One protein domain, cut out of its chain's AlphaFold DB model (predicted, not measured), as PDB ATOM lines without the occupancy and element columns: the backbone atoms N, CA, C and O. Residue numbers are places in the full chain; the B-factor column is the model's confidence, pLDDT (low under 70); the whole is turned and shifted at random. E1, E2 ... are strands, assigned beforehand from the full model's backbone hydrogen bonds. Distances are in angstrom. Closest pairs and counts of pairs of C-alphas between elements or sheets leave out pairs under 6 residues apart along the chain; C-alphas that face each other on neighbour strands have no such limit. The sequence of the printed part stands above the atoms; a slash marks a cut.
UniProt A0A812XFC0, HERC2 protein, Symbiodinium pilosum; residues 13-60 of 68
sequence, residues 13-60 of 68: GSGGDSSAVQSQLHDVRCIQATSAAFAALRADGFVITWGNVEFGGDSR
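What this domain is: This is residues 13 to 60 of the 68 residues of the protein "HERC2 protein" of Symbiodinium pilosum (UniProt A0A812XFC0). Little regular structure is present: a small antiparallel sheet of three strands, E1, E2 and E3, has the unnamed stretch of residues 13 to 27 running over one face, while the last printed residues, 52 to 60, run out past the edge strand E3. The printed part has 48 residues, 17 of them in the strands; there is no named helix, and the class is all strand. It is compact, with a radius of gyration of the C-alphas of 9.8 A, and only just elongated, spanning 27 by 18 by 17 A.

Where its parts are: E1, residues 28 to 33, begins at C-alpha 28 (-38.919, -3.838, 4.486) and is 13.9 A long. E2, residues 37 to 42, is 16.7 A long. E3, residues 47 to 51, is 13.8 A long and ends at C-alpha 51 (-28.604, 0.750, -7.920).

How they stand to each other: The strands form a meander, each the antiparallel neighbour of the one before, in the order E1, E2, E3. The hairpin E1 and E2 has 161 degrees between directions, with N 29 and O 41 2.8 A apart, within hydrogen-bond range. The hairpin E2 and E3 has 158 degrees, with N 40 and O 48 2.8 A apart, also within range.

The domain as a whole: The C-alphas of Gly 13 and Asp 44 are the two farthest apart, at 27.3 A. Both links are tight. The printed part has no cut, and no printed residue is under 70 in pLDDT.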
ATOM      1  N   GLY A  13     -22.088   0.260  -8.212       88.56
ATOM      2  CA  GLY A  13     -22.942   0.652  -9.338       88.56
ATOM      3  C   GLY A  13     -24.055  -0.339  -9.702       88.56
ATOM      4  O   GLY A  13     -24.905  -0.000 -10.518       88.56
ATOM      5  N   SER A  14     -24.067  -1.538  -9.114       91.19
ATOM      6  CA  SER A  14     -25.112  -2.553  -9.305       91.19
ATOM      7  C   SER A  14     -25.939  -2.768  -8.037       91.19
ATOM      8  O   SER A  14     -26.466  -3.855  -7.840       91.19
ATOM      9  N   GLY A  15     -26.020  -1.758  -7.163       90.94
ATOM     10  CA  GLY A  15     -26.820  -1.791  -5.935       90.94
ATOM     11  C   GLY A  15     -26.096  -2.334  -4.701       90.94
ATOM     12  O   GLY A  15     -26.734  -2.519  -3.667       90.94
ATOM     13  N   GLY A  16     -24.777  -2.552  -4.788       94.62
ATOM     14  CA  GLY A  16     -23.921  -2.838  -3.632       94.62
ATOM     15  C   GLY A  16     -23.646  -1.619  -2.744       94.62
ATOM     16  O   GLY A  16     -23.120  -1.784  -1.651       94.62
ATOM     17  N   ASP A  17     -23.991  -0.415  -3.211       94.12
ATOM     18  CA  ASP A  17     -24.021   0.811  -2.415       94.12
ATOM     19  C   ASP A  17     -25.473   1.292  -2.276       94.12
ATOM     20  O   ASP A  17     -26.081   1.778  -3.232       94.12
ATOM     21  N   SER A  18     -26.034   1.132  -1.075       92.31
ATOM     22  CA  SER A  18     -27.344   1.670  -0.684       92.31
ATOM     23  C   SER A  18     -27.242   2.904   0.213       92.31
ATOM     24  O   SER A  18     -28.254   3.321   0.772       92.31
ATOM     25  N   SER A  19     -26.060   3.513   0.372       93.12
ATOM     26  CA  SER A  19     -25.839   4.608   1.332       93.12
ATOM     27  C   SER A  19     -26.800   5.788   1.143       93.12
ATOM     28  O   SER A  19     -27.278   6.349   2.126       93.12
ATOM     29  N   ALA A  20     -27.164   6.101  -0.105       91.19
ATOM     30  CA  ALA A  20     -28.112   7.163  -0.447       91.19
ATOM     31  C   ALA A  20     -29.546   6.918   0.065       91.19
ATOM     32  O   ALA A  20     -30.294   7.871   0.277       91.19
ATOM     33  N   VAL A  21     -29.935   5.656   0.267       92.81
ATOM     34  CA  VAL A  21     -31.291   5.262   0.688       92.81
ATOM     35  C   VAL A  21     -31.311   4.490   2.008       92.81
ATOM     36  O   VAL A  21     -32.375   4.085   2.463       92.81
ATOM     37  N   GLN A  22     -30.158   4.302   2.653       93.44
ATOM     38  CA  GLN A  22     -29.997   3.420   3.810       93.44
ATOM     39  C   GLN A  22     -30.934   3.775   4.971       93.44
ATOM     40  O   GLN A  22     -31.462   2.883   5.624       93.44
ATOM     41  N   SER A  23     -31.174   5.068   5.204       92.44
ATOM     42  CA  SER A  23     -32.087   5.544   6.251       92.44
ATOM     43  C   SER A  23     -33.557   5.205   5.991       92.44
ATOM     44  O   SER A  23     -34.357   5.261   6.916       92.44
ATOM     45  N   GLN A  24     -33.916   4.864   4.751       92.12
ATOM     46  CA  GLN A  24     -35.273   4.500   4.346       92.12
ATOM     47  C   GLN A  24     -35.472   2.977   4.325       92.12
ATOM     48  O   GLN A  24     -36.607   2.505   4.308       92.12
ATOM     49  N   LEU A  25     -34.391   2.188   4.336       93.25
ATOM     50  CA  LEU A  25     -34.418   0.726   4.237       93.25
ATOM     51  C   LEU A  25     -34.663   0.049   5.594       93.25
ATOM     52  O   LEU A  25     -33.845  -0.732   6.070       93.25
ATOM     53  N   HIS A  26     -35.815   0.353   6.181       93.06
ATOM     54  CA  HIS A  26     -36.357  -0.231   7.410       93.06
ATOM     55  C   HIS A  26     -37.808  -0.674   7.199       93.06
ATOM     56  O   HIS A  26     -38.485  -0.174   6.288       93.06
ATOM     57  N   ASP A  27     -38.286  -1.603   8.031       93.69
ATOM     58  CA  ASP A  27     -39.616  -2.212   7.908       93.69
ATOM     59  C   ASP A  27     -39.881  -2.783   6.500       93.69
ATOM     60  O   ASP A  27     -41.007  -2.757   5.989       93.69
ATOM     61  N   VAL A  28     -38.828  -3.280   5.838       93.88
ATOM     62  CA  VAL A  28     -38.919  -3.838   4.486       93.88
ATOM     63  C   VAL A  28     -39.623  -5.191   4.539       93.88
ATOM     64  O   VAL A  28     -39.209  -6.107   5.250       93.88
ATOM     65  N   ARG A  29     -40.694  -5.325   3.754       93.25
ATOM     66  CA  ARG A  29     -41.474  -6.563   3.625       93.25
ATOM     67  C   ARG A  29     -40.946  -7.464   2.520       93.25
ATOM     68  O   ARG A  29     -40.964  -8.683   2.668       93.25
ATOM     69  N   CYS A  30     -40.501  -6.878   1.413       93.44
ATOM     70  CA  CYS A  30     -39.901  -7.625   0.317       93.44
ATOM     71  C   CYS A  30     -38.925  -6.767  -0.490       93.44
ATOM     72  O   CYS A  30     -39.002  -5.538  -0.490       93.44
ATOM     73  N   ILE A  31     -38.011  -7.450  -1.179       94.00
ATOM     74  CA  ILE A  31     -37.053  -6.858  -2.110       94.00
ATOM     75  C   ILE A  31     -37.216  -7.563  -3.452       94.00
ATOM     76  O   ILE A  31     -37.280  -8.791  -3.509       94.00
ATOM     77  N   GLN A  32     -37.272  -6.781  -4.521       94.62
ATOM     78  CA  GLN A  32     -37.208  -7.239  -5.903       94.62
ATOM     79  C   GLN A  32     -35.941  -6.693  -6.559       94.62
ATOM     80  O   GLN A  32     -35.454  -5.627  -6.180       94.62
ATOM     81  N   ALA A  33     -35.403  -7.426  -7.531       93.81
ATOM     82  CA  ALA A  33     -34.148  -7.085  -8.188       93.81
ATOM     83  C   ALA A  33     -34.265  -7.179  -9.713       93.81
ATOM     84  O   ALA A  33     -34.946  -8.056 -10.247       93.81
ATOM     85  N   THR A  34     -33.557  -6.289 -10.400       91.88
ATOM     86  CA  THR A  34     -33.246  -6.378 -11.830       91.88
ATOM     87  C   THR A  34     -31.783  -6.798 -12.004       91.88
ATOM     88  O   THR A  34     -31.113  -7.182 -11.044       91.88
ATOM     89  N   SER A  35     -31.247  -6.722 -13.225       92.06
ATOM     90  CA  SER A  35     -29.841  -7.049 -13.493       92.06
ATOM     91  C   SER A  35     -28.837  -6.178 -12.724       92.06
ATOM     92  O   SER A  35     -27.710  -6.618 -12.508       92.06
ATOM     93  N   ALA A  36     -29.203  -4.945 -12.349       93.50
ATOM     94  CA  ALA A  36     -28.294  -4.015 -11.667       93.50
ATOM     95  C   ALA A  36     -28.989  -3.004 -10.733       93.50
ATOM     96  O   ALA A  36     -28.358  -2.028 -10.321       93.50
ATOM     97  N   ALA A  37     -30.269  -3.201 -10.410       95.00
ATOM     98  CA  ALA A  37     -31.029  -2.338  -9.510       95.00
ATOM     99  C   ALA A  37     -31.967  -3.151  -8.614       95.00
ATOM    100  O   ALA A  37     -32.239  -4.324  -8.872       95.00
ATOM    101  N   PHE A  38     -32.472  -2.509  -7.568       95.06
ATOM    102  CA  PHE A  38     -33.333  -3.117  -6.563       95.06
ATOM    103  C   PHE A  38     -34.496  -2.197  -6.199       95.06
ATOM    104  O   PHE A  38     -34.392  -0.975  -6.306       95.06
ATOM    105  N   ALA A  39     -35.578  -2.808  -5.721       94.81
ATOM    106  CA  ALA A  39     -36.740  -2.138  -5.159       94.81
ATOM    107  C   ALA A  39     -37.157  -2.819  -3.850       94.81
ATOM    108  O   ALA A  39     -37.370  -4.031  -3.824       94.81
ATOM    109  N   ALA A  40     -37.296  -2.048  -2.776       94.88
ATOM    110  CA  ALA A  40     -37.801  -2.499  -1.485       94.88
ATOM    111  C   ALA A  40     -39.213  -1.959  -1.253       94.88
ATOM    112  O   ALA A  40     -39.424  -0.749  -1.326       94.88
ATOM    113  N   LEU A  41     -40.154  -2.849  -0.930       92.69
ATOM    114  CA  LEU A  41     -41.492  -2.480  -0.471       92.69
ATOM    115  C   LEU A  41     -41.508  -2.450   1.055       92.69
ATOM    116  O   LEU A  41     -41.253  -3.467   1.712       92.69
ATOM    117  N   ARG A  42     -41.834  -1.291   1.616       91.44
ATOM    118  CA  ARG A  42     -41.932  -1.080   3.059       91.44
ATOM    119  C   ARG A  42     -43.332  -1.373   3.584       91.44
ATOM    120  O   ARG A  42     -44.313  -1.431   2.842       91.44
ATOM    121  N   ALA A  43     -43.429  -1.586   4.893       90.62
ATOM    122  CA  ALA A  43     -44.689  -1.903   5.555       90.62
ATOM    123  C   ALA A  43     -45.751  -0.794   5.465       90.62
ATOM    124  O   ALA A  43     -46.940  -1.099   5.565       90.62
ATOM    125  N   ASP A  44     -45.315   0.448   5.263       88.69
ATOM    126  CA  ASP A  44     -46.130   1.650   5.083       88.69
ATOM    127  C   ASP A  44     -46.525   1.912   3.618       88.69
ATOM    128  O   ASP A  44     -47.111   2.945   3.328       88.69
ATOM    129  N   GLY A  45     -46.228   0.980   2.705       88.12
ATOM    130  CA  GLY A  45     -46.629   1.055   1.297       88.12
ATOM    131  C   GLY A  45     -45.621   1.758   0.391       88.12
ATOM    132  O   GLY A  45     -45.728   1.638  -0.824       88.12
ATOM    133  N   PHE A  46     -44.594   2.417   0.939       88.31
ATOM    134  CA  PHE A  46     -43.589   3.083   0.113       88.31
ATOM    135  C   PHE A  46     -42.654   2.092  -0.582       88.31
ATOM    136  O   PHE A  46     -42.202   1.100   0.002       88.31
ATOM    137  N   VAL A  47     -42.291   2.432  -1.820       91.62
ATOM    138  CA  VAL A  47     -41.270   1.734  -2.601       91.62
ATOM    139  C   VAL A  47     -39.992   2.564  -2.640       91.62
ATOM    140  O   VAL A  47     -40.004   3.728  -3.043       91.62
ATOM    141  N   ILE A  48     -38.881   1.953  -2.234       92.88
ATOM    142  CA  ILE A  48     -37.544   2.552  -2.260       92.88
ATOM    143  C   ILE A  48     -36.709   1.827  -3.310       92.88
ATOM    144  O   ILE A  48     -36.578   0.607  -3.235       92.88
ATOM    145  N   THR A  49     -36.126   2.551  -4.264       94.00
ATOM    146  CA  THR A  49     -35.260   1.967  -5.298       94.00
ATOM    147  C   THR A  49     -33.819   2.449  -5.189       94.00
ATOM    148  O   THR A  49     -33.551   3.541  -4.688       94.00
ATOM    149  N   TRP A  50     -32.877   1.589  -5.585       95.19
ATOM    150  CA  TRP A  50     -31.448   1.907  -5.629       95.19
ATOM    151  C   TRP A  50     -30.704   1.039  -6.648       95.19
ATOM    152  O   TRP A  50     -31.228   0.051  -7.165       95.19
ATOM    153  N   GLY A  51     -29.450   1.399  -6.921       93.94
ATOM    154  CA  GLY A  51     -28.604   0.750  -7.920       93.94
ATOM    155  C   GLY A  51     -28.566   1.529  -9.232       93.94
ATOM    156  O   GLY A  51     -28.687   2.753  -9.245       93.94
ATOM    157  N   ASN A  52     -28.338   0.835 -10.342       93.69
ATOM    158  CA  ASN A  52     -28.104   1.477 -11.628       93.69
ATOM    159  C   ASN A  52     -29.375   2.135 -12.187       93.69
ATOM    160  O   ASN A  52     -30.395   1.469 -12.374       93.69
ATOM    161  N   VAL A  53     -29.291   3.425 -12.519       89.94
ATOM    162  CA  VAL A  53     -30.414   4.220 -13.043       89.94
ATOM    163  C   VAL A  53     -30.982   3.666 -14.354       89.94
ATOM    164  O   VAL A  53     -32.199   3.589 -14.497       89.94
ATOM    165  N   GLU A  54     -30.129   3.154 -15.248       90.38
ATOM    166  CA  GLU A  54     -30.535   2.574 -16.540       90.38
ATOM    167  C   GLU A  54     -31.298   1.249 -16.375       90.38
ATOM    168  O   GLU A  54     -31.966   0.786 -17.295       90.38
ATOM    169  N   PHE A  55     -31.214   0.631 -15.192       88.75
ATOM    170  CA  PHE A  55     -31.878  -0.630 -14.856       88.75
ATOM    171  C   PHE A  55     -33.001  -0.458 -13.822       88.75
ATOM    172  O   PHE A  55     -33.451  -1.451 -13.244       88.75
ATOM    173  N   GLY A  56     -33.460   0.780 -13.593       86.56
ATOM    174  CA  GLY A  56     -34.579   1.092 -12.694       86.56
ATOM    175  C   GLY A  56     -34.181   1.499 -11.271       86.56
ATOM    176  O   GLY A  56     -35.038   1.533 -10.394       86.56
ATOM    177  N   GLY A  57     -32.906   1.816 -11.028       88.50
ATOM    178  CA  GLY A  57     -32.404   2.255  -9.718       88.50
ATOM    179  C   GLY A  57     -32.810   3.674  -9.312       88.50
ATOM    180  O   GLY A  57     -32.542   4.071  -8.183       88.50
ATOM    181  N   ASP A  58     -33.452   4.428 -10.206       86.19
ATOM    182  CA  ASP A  58     -34.041   5.733  -9.909       86.19
ATOM    183  C   ASP A  58     -35.530   5.731 -10.260       86.19
ATOM    184  O   ASP A  58     -35.915   5.737 -11.428       86.19
ATOM    185  N   SER A  59     -36.375   5.716  -9.231       77.50
ATOM    186  CA  SER A  59     -37.833   5.797  -9.378       77.50
ATOM    187  C   SER A  59     -38.407   7.109  -8.852       77.50
ATOM    188  O   SER A  59     -39.621   7.213  -8.697       77.50
ATOM    189  N   ARG A  60     -37.571   8.137  -8.622       75.31
ATOM    190  CA  ARG A  60     -38.012   9.438  -8.079       75.31
ATOM    191  C   ARG A  60     -39.131  10.070  -8.904       75.31
ATOM    192  O   ARG A  60     -40.043  10.660  -8.343       75.31
TER     193      ARG A  60